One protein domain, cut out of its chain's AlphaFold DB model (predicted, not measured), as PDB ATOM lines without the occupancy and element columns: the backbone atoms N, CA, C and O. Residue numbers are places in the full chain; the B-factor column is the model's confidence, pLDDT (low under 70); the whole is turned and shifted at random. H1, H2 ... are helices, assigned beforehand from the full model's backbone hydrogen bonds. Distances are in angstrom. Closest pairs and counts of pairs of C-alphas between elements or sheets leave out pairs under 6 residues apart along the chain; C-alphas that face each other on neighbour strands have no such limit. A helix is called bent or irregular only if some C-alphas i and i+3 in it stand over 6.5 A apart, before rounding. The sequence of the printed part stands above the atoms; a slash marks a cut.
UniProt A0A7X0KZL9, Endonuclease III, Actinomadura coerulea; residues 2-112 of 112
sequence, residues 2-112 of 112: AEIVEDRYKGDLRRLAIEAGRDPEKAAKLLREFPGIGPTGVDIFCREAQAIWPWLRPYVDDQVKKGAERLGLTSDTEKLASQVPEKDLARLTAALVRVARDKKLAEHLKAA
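AT A GLANCE: This is residues 2 to 112 of the 112 residues of the protein "Endonuclease III" of Actinomadura coerulea (UniProt A0A7X0KZL9). Eight short helices are strung out into an elongated body, stepping from H1 at one end of the long axis to H8 at the other. In one half the longest helix, H7, is crossed by H5, with H6 close by; H4 packs on H7 near the middle, and H3 and then H2 continue toward the end where H1 sits by itself. The printed part has 111 residues with eight named helices, H1 to H8 in chain order, and no named strand; the class is all helix. It is only just compact, close to loose, with a radius of gyration of the C-alphas of 15.4 A, and spans 51 by 26 by 18 A.

HOW THE PARTS SIT: The hub is H7, residues 86 to 101. H5, residues 62 to 70, touches it about perpendicular at 76 degrees, the closest C-alphas being those of Gly 67 and Ala 100, 4.0 A apart. H6, residues 77 to 81, is close to H7 but not clearly touching, with C-alphas 81 and 89 at 6.3 A; H5 and H6 are near each other. H8, residues 103 to 110, only just touches H7, only at the corner, with 3 pairs of C-alphas within 8 A; the closest are Val 99 and Ala 106, 5.3 A. H4, residues 39 to 49, touches residues 90 to 94 of H7 alone, at a steep tilt of 41 degrees, opposite ways; the C-alphas of Glu 48 and Ala 90 are closest, 5.7 A. H3, residues 24 to 32, touches H4 at a steep tilt of 60 degrees, opposite ways, with C-alphas 28 and 42 closest at 5.8 A. H2, residues 14 to 19, only just touches H3, with 3 pairs of C-alphas within 8 A, the closest being Ala 17 and Ala 27 at 6.7 A. H1, residues 2 to 7, touches no helix. Every O i to N i+4 pair is within hydrogen-bond range in H1, H2, H3, H4, H5, H6 and H8; in H7 10 of 12 are.

IN THESE COORDINATES: H7 measures 23.8 A from C-alpha 86 at (10.168, 1.077, -13.017) to C-alpha 101 at (22.116, 15.833, 1.385), and is irregular: C-alphas 87 and 90 are 7.1 A apart. H4 measures 15.2 A, H3 12.3 A, H5 12.2 A and H8 10.9 A. H1 begins at C-alpha 2, (-5.966, 16.034, 8.187), and H8 ends at C-alpha 110, (32.149, 6.354, -5.280).

THE WHOLE: The two C-alphas farthest apart, those of Asp 7 and Ala 111, are 50.7 A apart. The printed part has no cut. The link from H4 to H5, residues 50 to 61, is long. The mean pLDDT of the printed part is 95.6, and residue 112, the chain's last, is under 70.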
ATOM      1  N   ALA A   2      -5.091  17.208   8.060       80.31
ATOM      2  CA  ALA A   2      -5.966  16.034   8.187       80.31
ATOM      3  C   ALA A   2      -7.431  16.340   7.823       80.31
ATOM      4  O   ALA A   2      -8.000  15.624   7.011       80.31
ATOM      5  N   GLU A   3      -7.971  17.472   8.288       87.62
ATOM      6  CA  GLU A   3      -9.332  17.935   7.956       87.62
ATOM      7  C   GLU A   3      -9.580  18.040   6.443       87.62
ATOM      8  O   GLU A   3     -10.601  17.589   5.958       87.62
ATOM      9  N   ILE A   4      -8.618  18.526   5.646       88.31
ATOM     10  CA  ILE A   4      -8.780  18.595   4.179       88.31
ATOM     11  C   ILE A   4      -8.849  17.189   3.571       88.31
ATOM     12  O   ILE A   4      -9.634  16.943   2.651       88.31
ATOM     13  N   VAL A   5      -8.032  16.256   4.073       90.25
ATOM     14  CA  VAL A   5      -8.082  14.856   3.628       90.25
ATOM     15  C   VAL A   5      -9.435  14.240   3.979       90.25
ATOM     16  O   VAL A   5     -10.029  13.561   3.143       90.25
ATOM     17  N   GLU A   6      -9.947  14.491   5.179       91.88
ATOM     18  CA  GLU A   6     -11.248  13.996   5.632       91.88
ATOM     19  C   GLU A   6     -12.415  14.648   4.879       91.88
ATOM     20  O   GLU A   6     -13.277  13.949   4.351       91.88
ATOM     21  N   ASP A   7     -12.428  15.964   4.720       91.56
ATOM     22  CA  ASP A   7     -13.569  16.691   4.173       91.56
ATOM     23  C   ASP A   7     -13.668  16.566   2.654       91.56
ATOM     24  O   ASP A   7     -14.727  16.199   2.127       91.56
ATOM     25  N   ARG A   8     -12.567  16.829   1.941       92.38
ATOM     26  CA  ARG A   8     -12.534  16.826   0.469       92.38
ATOM     27  C   ARG A   8     -12.325  15.429  -0.087       92.38
ATOM     28  O   ARG A   8     -13.007  15.017  -1.023       92.38
ATOM     29  N   TYR A   9     -11.401  14.686   0.511       93.75
ATOM     30  CA  TYR A   9     -10.986  13.380   0.007       93.75
ATOM     31  C   TYR A   9     -11.580  12.205   0.796       93.75
ATOM     32  O   TYR A   9     -11.313  11.054   0.454       93.75
ATOM     33  N   LYS A  10     -12.438  12.456   1.799       94.25
ATOM     34  CA  LYS A  10     -13.113  11.421   2.610       94.25
ATOM     35  C   LYS A  10     -12.142  10.400   3.205       94.25
ATOM     36  O   LYS A  10     -12.420   9.204   3.200       94.25
ATOM     37  N   GLY A  11     -10.983  10.878   3.655       93.69
ATOM     38  CA  GLY A  11      -9.922  10.050   4.229       93.69
ATOM     39  C   GLY A  11      -9.079   9.286   3.200       93.69
ATOM     40  O   GLY A  11      -8.180   8.549   3.591       93.69
ATOM     41  N   ASP A  12      -9.329   9.445   1.894       94.00
ATOM     42  CA  ASP A  12      -8.694   8.654   0.836       94.00
ATOM     43  C   ASP A  12      -8.027   9.531  -0.233       94.00
ATOM     44  O   ASP A  12      -8.656   9.979  -1.195       94.00
ATOM     45  N   LEU A  13      -6.707   9.716  -0.123       92.88
ATOM     46  CA  LEU A  13      -5.925  10.494  -1.092       92.88
ATOM     47  C   LEU A  13      -5.891   9.895  -2.506       92.88
ATOM     48  O   LEU A  13      -5.502  10.595  -3.440       92.88
ATOM     49  N   ARG A  14      -6.357   8.658  -2.738       93.88
ATOM     50  CA  ARG A  14      -6.560   8.167  -4.115       93.88
ATOM     51  C   ARG A  14      -7.590   9.018  -4.862       93.88
ATOM     52  O   ARG A  14      -7.526   9.105  -6.086       93.88
ATOM     53  N   ARG A  15      -8.491   9.702  -4.147       96.31
ATOM     54  CA  ARG A  15      -9.421  10.673  -4.738       96.31
ATOM     55  C   ARG A  15      -8.718  11.909  -5.291       96.31
ATOM     56  O   ARG A  15      -9.163  12.411  -6.314       96.31
ATOM     57  N   LEU A  16      -7.593  12.331  -4.707       96.75
ATOM     58  CA  LEU A  16      -6.748  13.378  -5.293       96.75
ATOM     59  C   LEU A  16      -6.204  12.931  -6.651       96.75
ATOM     60  O   LEU A  16      -6.254  13.700  -7.602       96.75
ATOM     61  N   ALA A  17      -5.751  11.679  -6.779       95.75
ATOM     62  CA  ALA A  17      -5.284  11.147  -8.063       95.75
ATOM     63  C   ALA A  17      -6.401  11.100  -9.127       95.75
ATOM     64  O   ALA A  17      -6.137  11.327 -10.307       95.75
ATOM     65  N   ILE A  18      -7.643  10.818  -8.714       96.44
ATOM     66  CA  ILE A  18      -8.823  10.850  -9.593       96.44
ATOM     67  C   ILE A  18      -9.154  12.289 -10.004       96.44
ATOM     68  O   ILE A  18      -9.318  12.550 -11.191       96.44
ATOM     69  N   GLU A  19      -9.208  13.223  -9.052       97.38
ATOM     70  CA  GLU A  19      -9.486  14.645  -9.303       97.38
ATOM     71  C   GLU A  19      -8.407  15.293 -10.183       97.38
ATOM     72  O   GLU A  19      -8.712  16.056 -11.097       97.38
ATOM     73  N   ALA A  20      -7.145  14.909  -9.983       97.38
ATOM     74  CA  ALA A  20      -6.036  15.298 -10.844       97.38
ATOM     75  C   ALA A  20      -6.143  14.705 -12.258       97.38
ATOM     76  O   ALA A  20      -5.383  15.098 -13.134       97.38
ATOM     77  N   GLY A  21      -7.022  13.727 -12.500       97.56
ATOM     78  CA  GLY A  21      -7.052  12.981 -13.758       97.56
ATOM     79  C   GLY A  21      -5.743  12.240 -14.037       97.56
ATOM     80  O   GLY A  21      -5.404  12.040 -15.199       97.56
ATOM     81  N   ARG A  22      -4.999  11.866 -12.982       96.69
ATOM     82  CA  ARG A  22      -3.639  11.298 -13.058       96.69
ATOM     83  C   ARG A  22      -2.653  12.170 -13.848       96.69
ATOM     84  O   ARG A  22      -1.742  11.654 -14.486       96.69
ATOM     85  N   ASP A  23      -2.835  13.485 -13.791       97.19
ATOM     86  CA  ASP A  23      -1.924  14.470 -14.365       97.19
ATOM     87  C   ASP A  23      -0.992  15.022 -13.265       97.19
ATOM     88  O   ASP A  23      -1.485  15.547 -12.256       97.19
ATOM     89  N   PRO A  24       0.344  14.899 -13.406       95.81
ATOM     90  CA  PRO A  24       1.290  15.358 -12.389       95.81
ATOM     91  C   PRO A  24       1.198  16.855 -12.079       95.81
ATOM     92  O   PRO A  24       1.332  17.246 -10.918       95.81
ATOM     93  N   GLU A  25       0.922  17.707 -13.070       96.00
ATOM     94  CA  GLU A  25       0.822  19.151 -12.853       96.00
ATOM     95  C   GLU A  25      -0.445  19.525 -12.079       96.00
ATOM     96  O   GLU A  25      -0.408  20.371 -11.180       96.00
ATOM     97  N   LYS A  26      -1.577  18.886 -12.391       98.00
ATOM     98  CA  LYS A  26      -2.825  19.049 -11.634       98.00
ATOM     99  C   LYS A  26      -2.677  18.503 -10.223       98.00
ATOM    100  O   LYS A  26      -3.072  19.184  -9.281       98.00
ATOM    101  N   ALA A  27      -2.048  17.341 -10.053       97.69
ATOM    102  CA  ALA A  27      -1.750  16.804  -8.730       97.69
ATOM    103  C   ALA A  27      -0.870  17.768  -7.920       97.69
ATOM    104  O   ALA A  27      -1.177  18.049  -6.767       97.69
ATOM    105  N   ALA A  28       0.157  18.359  -8.535       96.94
ATOM    106  CA  ALA A  28       1.003  19.374  -7.910       96.94
ATOM    107  C   ALA A  28       0.245  20.651  -7.513       96.94
ATOM    108  O   ALA A  28       0.626  21.316  -6.547       96.94
ATOM    109  N   LYS A  29      -0.798  21.040  -8.256       97.81
ATOM    110  CA  LYS A  29      -1.679  22.163  -7.889       97.81
ATOM    111  C   LYS A  29      -2.558  21.793  -6.695       97.81
ATOM    112  O   LYS A  29      -2.514  22.503  -5.698       97.81
ATOM    113  N   LEU A  30      -3.236  20.646  -6.749       97.50
ATOM    114  CA  LEU A  30      -4.095  20.145  -5.667       97.50
ATOM    115  C   LEU A  30      -3.322  19.936  -4.358       97.50
ATOM    116  O   LEU A  30      -3.783  20.315  -3.287       97.50
ATOM    117  N   LEU A  31      -2.110  19.380  -4.436       97.12
ATOM    118  CA  LEU A  31      -1.235  19.201  -3.278       97.12
ATOM    119  C   LEU A  31      -0.858  20.538  -2.631       97.12
ATOM    120  O   LEU A  31      -0.754  20.599  -1.414       97.12
ATOM    121  N   ARG A  32      -0.693  21.615  -3.408       96.94
ATOM    122  CA  ARG A  32      -0.371  22.952  -2.876       96.94
ATOM    123  C   ARG A  32      -1.543  23.654  -2.193       96.94
ATOM    124  O   ARG A  32      -1.324  24.645  -1.504       96.94
ATOM    125  N   GLU A  33      -2.766  23.152  -2.340       95.44
ATOM    126  CA  GLU A  33      -3.930  23.670  -1.606       95.44
ATOM    127  C   GLU A  33      -3.917  23.242  -0.130       95.44
ATOM    128  O   GLU A  33      -4.614  23.817   0.705       95.44
ATOM    129  N   PHE A  34      -3.088  22.257   0.220       94.69
ATOM    130  CA  PHE A  34      -2.868  21.863   1.599       94.69
ATOM    131  C   PHE A  34      -1.948  22.860   2.330       94.69
ATOM    132  O   PHE A  34      -0.815  23.091   1.892       94.69
ATOM    133  N   PRO A  35      -2.360  23.402   3.494       92.75
ATOM    134  CA  PRO A  35      -1.534  24.309   4.281       92.75
ATOM    135  C   PRO A  35      -0.174  23.693   4.629       92.75
ATOM    136  O   PRO A  35      -0.100  22.603   5.197       92.75
ATOM    137  N   GLY A  36       0.904  24.410   4.299       93.06
ATOM    138  CA  GLY A  36       2.282  23.971   4.535       93.06
ATOM    139  C   GLY A  36       2.906  23.136   3.409       93.06
ATOM    140  O   GLY A  36       4.100  22.849   3.479       93.06
ATOM    141  N   ILE A  37       2.163  22.787   2.350       96.06
ATOM    142  CA  ILE A  37       2.728  22.126   1.165       96.06
ATOM    143  C   ILE A  37       3.131  23.176   0.122       96.06
ATOM    144  O   ILE A  37       2.322  23.655  -0.668       96.06
ATOM    145  N   GLY A  38       4.418  23.529   0.114       96.50
ATOM    146  CA  GLY A  38       5.045  24.306  -0.963       96.50
ATOM    147  C   GLY A  38       5.603  23.424  -2.093       96.50
ATOM    148  O   GLY A  38       5.443  22.203  -2.049       96.50
ATOM    149  N   PRO A  39       6.325  24.005  -3.075       96.50
ATOM    150  CA  PRO A  39       6.963  23.257  -4.168       96.50
ATOM    151  C   PRO A  39       7.807  22.069  -3.683       96.50
ATOM    152  O   PRO A  39       7.620  20.948  -4.139       96.50
ATOM    153  N   THR A  40       8.620  22.268  -2.644       96.56
ATOM    154  CA  THR A  40       9.409  21.191  -2.022       96.56
ATOM    155  C   THR A  40       8.544  20.058  -1.464       96.56
ATOM    156  O   THR A  40       8.930  18.893  -1.516       96.56
ATOM    157  N   GLY A  41       7.380  20.386  -0.895       97.12
ATOM    158  CA  GLY A  41       6.447  19.392  -0.363       97.12
ATOM    159  C   GLY A  41       5.812  18.556  -1.473       97.12
ATOM    160  O   GLY A  41       5.680  17.345  -1.314       97.12
ATOM    161  N   VAL A  42       5.502  19.184  -2.612       97.94
ATOM    162  CA  VAL A  42       5.055  18.487  -3.826       97.94
ATOM    163  C   VAL A  42       6.133  17.532  -4.321       97.94
ATOM    164  O   VAL A  42       5.830  16.364  -4.538       97.94
ATOM    165  N   ASP A  43       7.381  17.987  -4.435       97.75
ATOM    166  CA  ASP A  43       8.478  17.137  -4.907       97.75
ATOM    167  C   ASP A  43       8.671  15.915  -4.015       97.75
ATOM    168  O   ASP A  43       8.807  14.793  -4.499       97.75
ATOM    169  N   ILE A  44       8.630  16.113  -2.693       97.25
ATOM    170  CA  ILE A  44       8.675  15.004  -1.739       97.25
ATOM    171  C   ILE A  44       7.499  14.057  -1.961       97.25
ATOM    172  O   ILE A  44       7.725  12.858  -2.101       97.25
ATOM    173  N   PHE A  45       6.271  14.570  -2.017       97.19
ATOM    174  CA  PHE A  45       5.093  13.731  -2.191       97.19
ATOM    175  C   PHE A  45       5.163  12.928  -3.493       97.19
ATOM    176  O   PHE A  45       5.065  11.704  -3.455       97.19
ATOM    177  N   CYS A  46       5.368  13.591  -4.632       97.19
ATOM    178  CA  CYS A  46       5.373  12.956  -5.943       97.19
ATOM    179  C   CYS A  46       6.484  11.910  -6.053       97.19
ATOM    180  O   CYS A  46       6.223  10.797  -6.508       97.19
ATOM    181  N   ARG A  47       7.694  12.218  -5.570       97.12
ATOM    182  CA  ARG A  47       8.824  11.284  -5.603       97.12
ATOM    183  C   ARG A  47       8.530   9.989  -4.845       97.12
ATOM    184  O   ARG A  47       8.765   8.918  -5.401       97.12
ATOM    185  N   GLU A  48       8.011  10.073  -3.617       97.12
ATOM    186  CA  GLU A  48       7.705   8.882  -2.806       97.12
ATOM    187  C   GLU A  48       6.450   8.154  -3.325       97.12
ATOM    188  O   GLU A  48       6.412   6.921  -3.393       97.12
ATOM    189  N   ALA A  49       5.432   8.904  -3.759       97.00
ATOM    190  CA  ALA A  49       4.180   8.352  -4.261       97.00
ATOM    191  C   ALA A  49       4.365   7.524  -5.538       97.00
ATOM    192  O   ALA A  49       3.551   6.633  -5.774       97.00
ATOM    193  N   GLN A  50       5.449   7.705  -6.307       96.75
ATOM    194  CA  GLN A  50       5.806   6.816  -7.426       96.75
ATOM    195  C   GLN A  50       5.767   5.327  -7.054       96.75
ATOM    196  O   GLN A  50       5.519   4.498  -7.930       96.75
ATOM    197  N   ALA A  51       6.002   4.951  -5.791       96.38
ATOM    198  CA  ALA A  51       5.929   3.558  -5.346       96.38
ATOM    199  C   ALA A  51       4.523   2.954  -5.525       96.38
ATOM    200  O   ALA A  51       4.397   1.787  -5.893       96.38
ATOM    201  N   ILE A  52       3.478   3.759  -5.317       95.81
ATOM    202  CA  ILE A  52       2.072   3.330  -5.328       95.81
ATOM    203  C   ILE A  52       1.256   3.933  -6.475       95.81
ATOM    204  O   ILE A  52       0.207   3.395  -6.827       95.81
ATOM    205  N   TRP A  53       1.720   5.033  -7.068       96.88
ATOM    206  CA  TRP A  53       1.091   5.776  -8.159       96.88
ATOM    207  C   TRP A  53       2.023   5.759  -9.382       96.88
ATOM    208  O   TRP A  53       2.751   6.724  -9.613       96.88
ATOM    209  N   PRO A  54       2.020   4.676 -10.189       95.75
ATOM    210  CA  PRO A  54       2.931   4.533 -11.329       95.75
ATOM    211  C   PRO A  54       2.812   5.640 -12.379       95.75
ATOM    212  O   PRO A  54       3.781   5.911 -13.070       95.75
ATOM    213  N   TRP A  55       1.660   6.308 -12.471       96.69
ATOM    214  CA  TRP A  55       1.430   7.431 -13.388       96.69
ATOM    215  C   TRP A  55       2.254   8.685 -13.055       96.69
ATOM    216  O   TRP A  55       2.323   9.596 -13.869       96.69
ATOM    217  N   LEU A  56       2.881   8.741 -11.875       97.38
ATOM    218  CA  LEU A  56       3.865   9.772 -11.549       97.38
ATOM    219  C   LEU A  56       5.252   9.470 -12.126       97.38
ATOM    220  O   LEU A  56       6.128  10.322 -12.042       97.38
ATOM    221  N   ARG A  57       5.498   8.265 -12.651       96.38
ATOM    222  CA  ARG A  57       6.820   7.890 -13.152       96.38
ATOM    223  C   ARG A  57       7.020   8.397 -14.590       96.38
ATOM    224  O   ARG A  57       6.100   8.252 -15.391       96.38
ATOM    225  N   PRO A  58       8.228   8.879 -14.929       97.06
ATOM    226  CA  PRO A  58       9.321   9.203 -14.012       97.06
ATOM    227  C   PRO A  58       9.146  10.586 -13.355       97.06
ATOM    228  O   PRO A  58       8.973  11.591 -14.036       97.06
ATOM    229  N   TYR A  59       9.278  10.657 -12.024       97.06
ATOM    230  CA  TYR A  59       9.384  11.919 -11.280       97.06
ATOM    231  C   TYR A  59      10.797  12.072 -10.718       97.06
ATOM    232  O   TYR A  59      11.197  11.364  -9.788       97.06
ATOM    233  N   VAL A  60      11.556  13.009 -11.285       97.50
ATOM    234  CA  VAL A  60      12.950  13.302 -10.928       97.50
ATOM    235  C   VAL A  60      13.079  14.800 -10.649       97.50
ATOM    236  O   VAL A  60      13.203  15.610 -11.566       97.50
ATOM    237  N   ASP A  61      13.027  15.155  -9.365       97.31
ATOM    238  CA  ASP A  61      13.201  16.529  -8.888       97.31
ATOM    239  C   ASP A  61      14.684  16.950  -8.814       97.31
ATOM    240  O   ASP A  61      15.607  16.147  -8.985       97.31
ATOM    241  N   ASP A  62      14.933  18.227  -8.528       97.38
ATOM    242  CA  ASP A  62      16.288  18.787  -8.485       97.38
ATOM    243  C   ASP A  62      17.173  18.176  -7.385       97.38
ATOM    244  O   ASP A  62      18.396  18.103  -7.540       97.38
ATOM    245  N   GLN A  63      16.599  17.700  -6.271       97.81
ATOM    246  CA  GLN A  63      17.379  16.989  -5.253       97.81
ATOM    247  C   GLN A  63      17.821  15.620  -5.760       97.81
ATOM    248  O   GLN A  63      18.950  15.214  -5.484       97.81
ATOM    249  N   VAL A  64      16.974  14.922  -6.518       98.31
ATOM    250  CA  VAL A  64      17.353  13.663  -7.172       98.31
ATOM    251  C   VAL A  64      18.500  13.903  -8.153       98.31
ATOM    252  O   VAL A  64      19.519  13.216  -8.064       98.31
ATOM    253  N   LYS A  65      18.381  14.911  -9.030       98.25
ATOM    254  CA  LYS A  65      19.428  15.268 -10.008       98.25
ATOM    255  C   LYS A  65      20.752  15.597  -9.330       98.25
ATOM    256  O   LYS A  65      21.780  15.033  -9.683       98.25
ATOM    257  N   LYS A  66      20.717  16.409  -8.271       98.00
ATOM    258  CA  LYS A  66      21.898  16.734  -7.461       98.00
ATOM    259  C   LYS A  66      22.555  15.495  -6.846       98.00
ATOM    260  O   LYS A  66      23.775  15.442  -6.705       98.00
ATOM    261  N   GLY A  67      21.758  14.511  -6.435       98.00
ATOM    262  CA  GLY A  67      22.251  13.226  -5.942       98.00
ATOM    263  C   GLY A  67      22.932  12.406  -7.033       98.00
ATOM    264  O   GLY A  67      24.018  11.879  -6.803       98.00
ATOM    265  N   ALA A  68      22.321  12.345  -8.219       97.88
ATOM    266  CA  ALA A  68      22.869  11.659  -9.385       97.88
ATOM    267  C   ALA A  68      24.208  12.273  -9.818       97.88
ATOM    268  O   ALA A  68      25.208  11.565  -9.916       97.88
ATOM    269  N   GLU A  69      24.259  13.599  -9.958       96.94
ATOM    270  CA  GLU A  69      25.472  14.347 -10.310       96.94
ATOM    271  C   GLU A  69      26.598  14.112  -9.308       96.94
ATOM    272  O   GLU A  69      27.754  13.922  -9.687       96.94
ATOM    273  N   ARG A  70      26.265  14.055  -8.012       96.69
ATOM    274  CA  ARG A  70      27.249  13.735  -6.979       96.69
ATOM    275  C   ARG A  70      27.877  12.369  -7.156       96.69
ATOM    276  O   ARG A  70      29.004  12.243  -6.711       96.69
ATOM    277  N   LEU A  71      27.204  11.397  -7.765       96.44
ATOM    278  CA  LEU A  71      27.739  10.062  -8.051       96.44
ATOM    279  C   LEU A  71      28.299   9.932  -9.475       96.44
ATOM    280  O   LEU A  71      28.703   8.843  -9.862       96.44
ATOM    281  N   GLY A  72      28.328  11.013 -10.262       94.88
ATOM    282  CA  GLY A  72      28.729  10.956 -11.671       94.88
ATOM    283  C   GLY A  72      27.705  10.267 -12.581       94.88
ATOM    284  O   GLY A  72      28.040   9.885 -13.700       94.88
ATOM    285  N   LEU A  73      26.465  10.102 -12.116       95.75
ATOM    286  CA  LEU A  73      25.358   9.589 -12.917       95.75
ATOM    287  C   LEU A  73      24.743  10.710 -13.765       95.75
ATOM    288  O   LEU A  73      24.919  11.899 -13.501       95.75
ATOM    289  N   THR A  74      23.976  10.324 -14.783       95.06
ATOM    290  CA  THR A  74      23.212  11.273 -15.601       95.06
ATOM    291  C   THR A  74      22.121  11.981 -14.783       95.06
ATOM    292  O   THR A  74      21.442  11.349 -13.977       95.06
ATOM    293  N   SER A  75      21.933  13.288 -15.002       93.50
ATOM    294  CA  SER A  75      20.822  14.078 -14.443       93.50
ATOM    295  C   SER A  75      19.623  14.215 -15.391       93.50
ATOM    296  O   SER A  75      18.646  14.893 -15.067       93.50
ATOM    297  N   ASP A  76      19.676  13.553 -16.550       97.06
ATOM    298  CA  ASP A  76      18.542  13.423 -17.460       97.06
ATOM    299  C   ASP A  76      17.506  12.451 -16.878       97.06
ATOM    300  O   ASP A  76      17.843  11.333 -16.488       97.06
ATOM    301  N   THR A  77      16.248  12.887 -16.808       96.19
ATOM    302  CA  THR A  77      15.160  12.153 -16.148       96.19
ATOM    303  C   THR A  77      14.953  10.754 -16.730       96.19
ATOM    304  O   THR A  77      14.912   9.784 -15.974       96.19
ATOM    305  N   GLU A  78      14.854  10.635 -18.054       97.06
ATOM    306  CA  GLU A  78      14.550   9.365 -18.725       97.06
ATOM    307  C   GLU A  78      15.747   8.411 -18.670       97.06
ATOM    308  O   GLU A  78      15.622   7.220 -18.360       97.06
ATOM    309  N   LYS A  79      16.956   8.938 -18.892       97.38
ATOM    310  CA  LYS A  79      18.179   8.133 -18.790       97.38
ATOM    311  C   LYS A  79      18.428   7.649 -17.368       97.38
ATOM    312  O   LYS A  79      18.878   6.519 -17.197       97.38
ATOM    313  N   LEU A  80      18.130   8.464 -16.358       96.88
ATOM    314  CA  LEU A  80      18.253   8.061 -14.961       96.88
ATOM    315  C   LEU A  80      17.193   7.016 -14.590       96.88
ATOM    316  O   LEU A  80      17.515   6.029 -13.931       96.88
ATOM    317  N   ALA A  81      15.950   7.200 -15.041       96.75
ATOM    318  CA  ALA A  81      14.862   6.266 -14.772       96.75
ATOM    319  C   ALA A  81      15.106   4.879 -15.385       96.75
ATOM    320  O   ALA A  81      14.822   3.872 -14.742       96.75
ATOM    321  N   SER A  82      15.706   4.820 -16.578       96.75
ATOM    322  CA  SER A  82      16.043   3.558 -17.255       96.75
ATOM    323  C   SER A  82      17.170   2.747 -16.597       96.75
ATOM    324  O   SER A  82      17.391   1.601 -16.984       96.75
ATOM    325  N   GLN A  83      17.860   3.281 -15.577       96.44
ATOM    326  CA  GLN A  83      18.905   2.545 -14.845       96.44
ATOM    327  C   GLN A  83      18.348   1.471 -13.900       96.44
ATOM    328  O   GLN A  83      19.102   0.641 -13.392       96.44
ATOM    329  N   VAL A  84      17.043   1.491 -13.616       97.12
ATOM    330  CA  VAL A  84      16.386   0.551 -12.703       97.12
ATOM    331  C   VAL A  84      15.039   0.100 -13.269       97.12
ATOM    332  O   VAL A  84      14.431   0.818 -14.060       97.12
ATOM    333  N   PRO A  85      14.510  -1.065 -12.850       97.44
ATOM    334  CA  PRO A  85      13.121  -1.413 -13.135       97.44
ATOM    335  C   PRO A  85      12.172  -0.317 -12.636       97.44
ATOM    336  O   PRO A  85      12.369   0.208 -11.540       97.44
ATOM    337  N   GLU A  86      11.091  -0.022 -13.364       95.00
ATOM    338  CA  GLU A  86      10.168   1.077 -13.017       95.00
ATOM    339  C   GLU A  86       9.661   1.027 -11.566       95.00
ATOM    340  O   GLU A  86       9.504   2.055 -10.907       95.00
ATOM    341  N   LYS A  87       9.420  -0.182 -11.039       94.81
ATOM    342  CA  LYS A  87       8.979  -0.407  -9.651       94.81
ATOM    343  C   LYS A  87       9.991   0.062  -8.598       94.81
ATOM    344  O   LYS A  87       9.605   0.350  -7.470       94.81
ATOM    345  N   ASP A  88      11.263   0.143  -8.971       97.38
ATOM    346  CA  ASP A  88      12.375   0.520  -8.107       97.38
ATOM    347  C   ASP A  88      12.739   2.008  -8.235       97.38
ATOM    348  O   ASP A  88      13.571   2.498  -7.467       97.38
ATOM    349  N   LEU A  89      12.094   2.756  -9.139       97.56
ATOM    350  CA  LEU A  89      12.396   4.171  -9.371       97.56
ATOM    351  C   LEU A  89      12.177   5.035  -8.120       97.56
ATOM    352  O   LEU A  89      13.001   5.890  -7.800       97.56
ATOM    353  N   ALA A  90      11.119   4.769  -7.348       97.56
ATOM    354  CA  ALA A  90      10.889   5.450  -6.071       97.56
ATOM    355  C   ALA A  90      12.052   5.220  -5.085       97.56
ATOM    356  O   ALA A  90      12.509   6.145  -4.418       97.56
ATOM    357  N   ARG A  91      12.600   3.995  -5.045       97.88
ATOM    358  CA  ARG A  91      13.750   3.650  -4.195       97.88
ATOM    359  C   ARG A  91      15.022   4.353  -4.669       97.88
ATOM    360  O   ARG A  91      15.742   4.904  -3.839       97.88
ATOM    361  N   LEU A  92      15.282   4.357  -5.978       97.88
ATOM    362  CA  LEU A  92      16.435   5.044  -6.566       97.88
ATOM    363  C   LEU A  92      16.390   6.546  -6.266       97.88
ATOM    364  O   LEU A  92      17.332   7.093  -5.697       97.88
ATOM    365  N   THR A  93      15.283   7.210  -6.596       98.25
ATOM    366  CA  THR A  93      15.130   8.656  -6.390       98.25
ATOM    367  C   THR A  93      15.242   9.037  -4.910       98.25
ATOM    368  O   THR A  93      15.982   9.962  -4.568       98.25
ATOM    369  N   ALA A  94      14.623   8.280  -3.999       97.56
ATOM    370  CA  ALA A  94      14.760   8.493  -2.559       97.56
ATOM    371  C   ALA A  94      16.203   8.282  -2.047       97.56
ATOM    372  O   ALA A  94      16.644   8.979  -1.124       97.56
ATOM    373  N   ALA A  95      16.957   7.337  -2.618       97.44
ATOM    374  CA  ALA A  95      18.371   7.138  -2.292       97.44
ATOM    375  C   ALA A  95      19.231   8.315  -2.778       97.44
ATOM    376  O   ALA A  95      20.030   8.852  -2.008       97.44
ATOM    377  N   LEU A  96      19.011   8.789  -4.005       98.12
ATOM    378  CA  LEU A  96      19.738   9.931  -4.566       98.12
ATOM    379  C   LEU A  96      19.497  11.219  -3.769       98.12
ATOM    380  O   LEU A  96      20.443  11.962  -3.526       98.12
ATOM    381  N   VAL A  97      18.290  11.451  -3.241       98.06
ATOM    382  CA  VAL A  97      18.042  12.590  -2.332       98.06
ATOM    383  C   VAL A  97      18.877  12.499  -1.048       98.06
ATOM    384  O   VAL A  97      19.372  13.518  -0.560       98.06
ATOM    385  N   ARG A  98      19.084  11.297  -0.490       97.44
ATOM    386  CA  ARG A  98      19.967  11.114   0.679       97.44
ATOM    387  C   ARG A  98      21.413  11.458   0.322       97.44
ATOM    388  O   ARG A  98      22.047  12.221   1.046       97.44
ATOM    389  N   VAL A  99      21.887  11.006  -0.836       97.94
ATOM    390  CA  VAL A  99      23.218  11.341  -1.373       97.94
ATOM    391  C   VAL A  99      23.372  12.846  -1.650       97.94
ATOM    392  O   VAL A  99      24.410  13.446  -1.366       97.94
ATOM    393  N   ALA A 100      22.323  13.508  -2.141       97.31
ATOM    394  CA  ALA A 100      22.304  14.952  -2.372       97.31
ATOM    395  C   ALA A 100      22.462  15.771  -1.080       97.31
ATOM    396  O   ALA A 100      22.979  16.896  -1.106       97.31
ATOM    397  N   ARG A 101      22.040  15.207   0.058       96.31
ATOM    398  CA  ARG A 101      22.116  15.833   1.385       96.31
ATOM    399  C   ARG A 101      23.376  15.441   2.155       96.31
ATOM    400  O   ARG A 101      23.911  16.283   2.868       96.31
ATOM    401  N   ASP A 102      23.914  14.246   1.934       97.00
ATOM    402  CA  ASP A 102      25.099  13.733   2.628       97.00
ATOM    403  C   ASP A 102      26.305  13.592   1.683       97.00
ATOM    404  O   ASP A 102      26.381  12.694   0.845       97.00
ATOM    405  N   LYS A 103      27.278  14.502   1.827       91.94
ATOM    406  CA  LYS A 103      28.520  14.467   1.040       91.94
ATOM    407  C   LYS A 103      29.399  13.263   1.393       91.94
ATOM    408  O   LYS A 103      30.044  12.730   0.503       91.94
ATOM    409  N   LYS A 104      29.440  12.836   2.661       94.44
ATOM    410  CA  LYS A 104      30.283  11.707   3.085       94.44
ATOM    411  C   LYS A 104      29.750  10.401   2.510       94.44
ATOM    412  O   LYS A 104      30.534   9.593   2.025       94.44
ATOM    413  N   LEU A 105      28.425  10.239   2.504       95.25
ATOM    414  CA  LEU A 105      27.769   9.115   1.841       95.25
ATOM    415  C   LEU A 105      28.103   9.073   0.344       95.25
ATOM    416  O   LEU A 105      28.428   8.009  -0.170       95.25
ATOM    417  N   ALA A 106      28.060  10.219  -0.342       95.00
ATOM    418  CA  ALA A 106      28.403  10.297  -1.762       95.00
ATOM    419  C   ALA A 106      29.839   9.823  -2.044       95.00
ATOM    420  O   ALA A 106      30.053   9.025  -2.952       95.00
ATOM    421  N   GLU A 107      30.811  10.281  -1.251       93.56
ATOM    422  CA  GLU A 107      32.214   9.886  -1.420       93.56
ATOM    423  C   GLU A 107      32.447   8.408  -1.086       93.56
ATOM    424  O   GLU A 107      33.187   7.734  -1.795       93.56
ATOM    425  N   HIS A 108      31.770   7.871  -0.066       94.69
ATOM    426  CA  HIS A 108      31.853   6.445   0.253       94.69
ATOM    427  C   HIS A 108      31.324   5.565  -0.889       94.69
ATOM    428  O   HIS A 108      31.962   4.578  -1.240       94.69
ATOM    429  N   LEU A 109      30.197   5.943  -1.502       93.88
ATOM    430  CA  LEU A 109      29.597   5.194  -2.610       93.88
ATOM    431  C   LEU A 109      30.421   5.245  -3.905       93.88
ATOM    432  O   LEU A 109      30.323   4.321  -4.698       93.88
ATOM    433  N   LYS A 110      31.224   6.293  -4.131       90.81
ATOM    434  CA  LYS A 110      32.149   6.354  -5.280       90.81
ATOM    435  C   LYS A 110      33.366   5.446  -5.140       90.81
ATOM    436  O   LYS A 110      34.003   5.136  -6.139       90.81
ATOM    437  N   ALA A 111      33.751   5.140  -3.904       82.38
ATOM    438  CA  ALA A 111      34.937   4.348  -3.598       82.38
ATOM    439  C   ALA A 111      34.650   2.838  -3.519       82.38
ATOM    440  O   ALA A 111      35.593   2.064  -3.353       82.38
ATOM    441  N   ALA A 112      33.374   2.446  -3.585       69.50
ATOM    442  CA  ALA A 112      32.895   1.065  -3.581       69.50
ATOM    443  C   ALA A 112      32.758   0.528  -5.011       69.50
ATOM    444  O   ALA A 112      33.059  -0.672  -5.200       69.50
TER     445      ALA A 112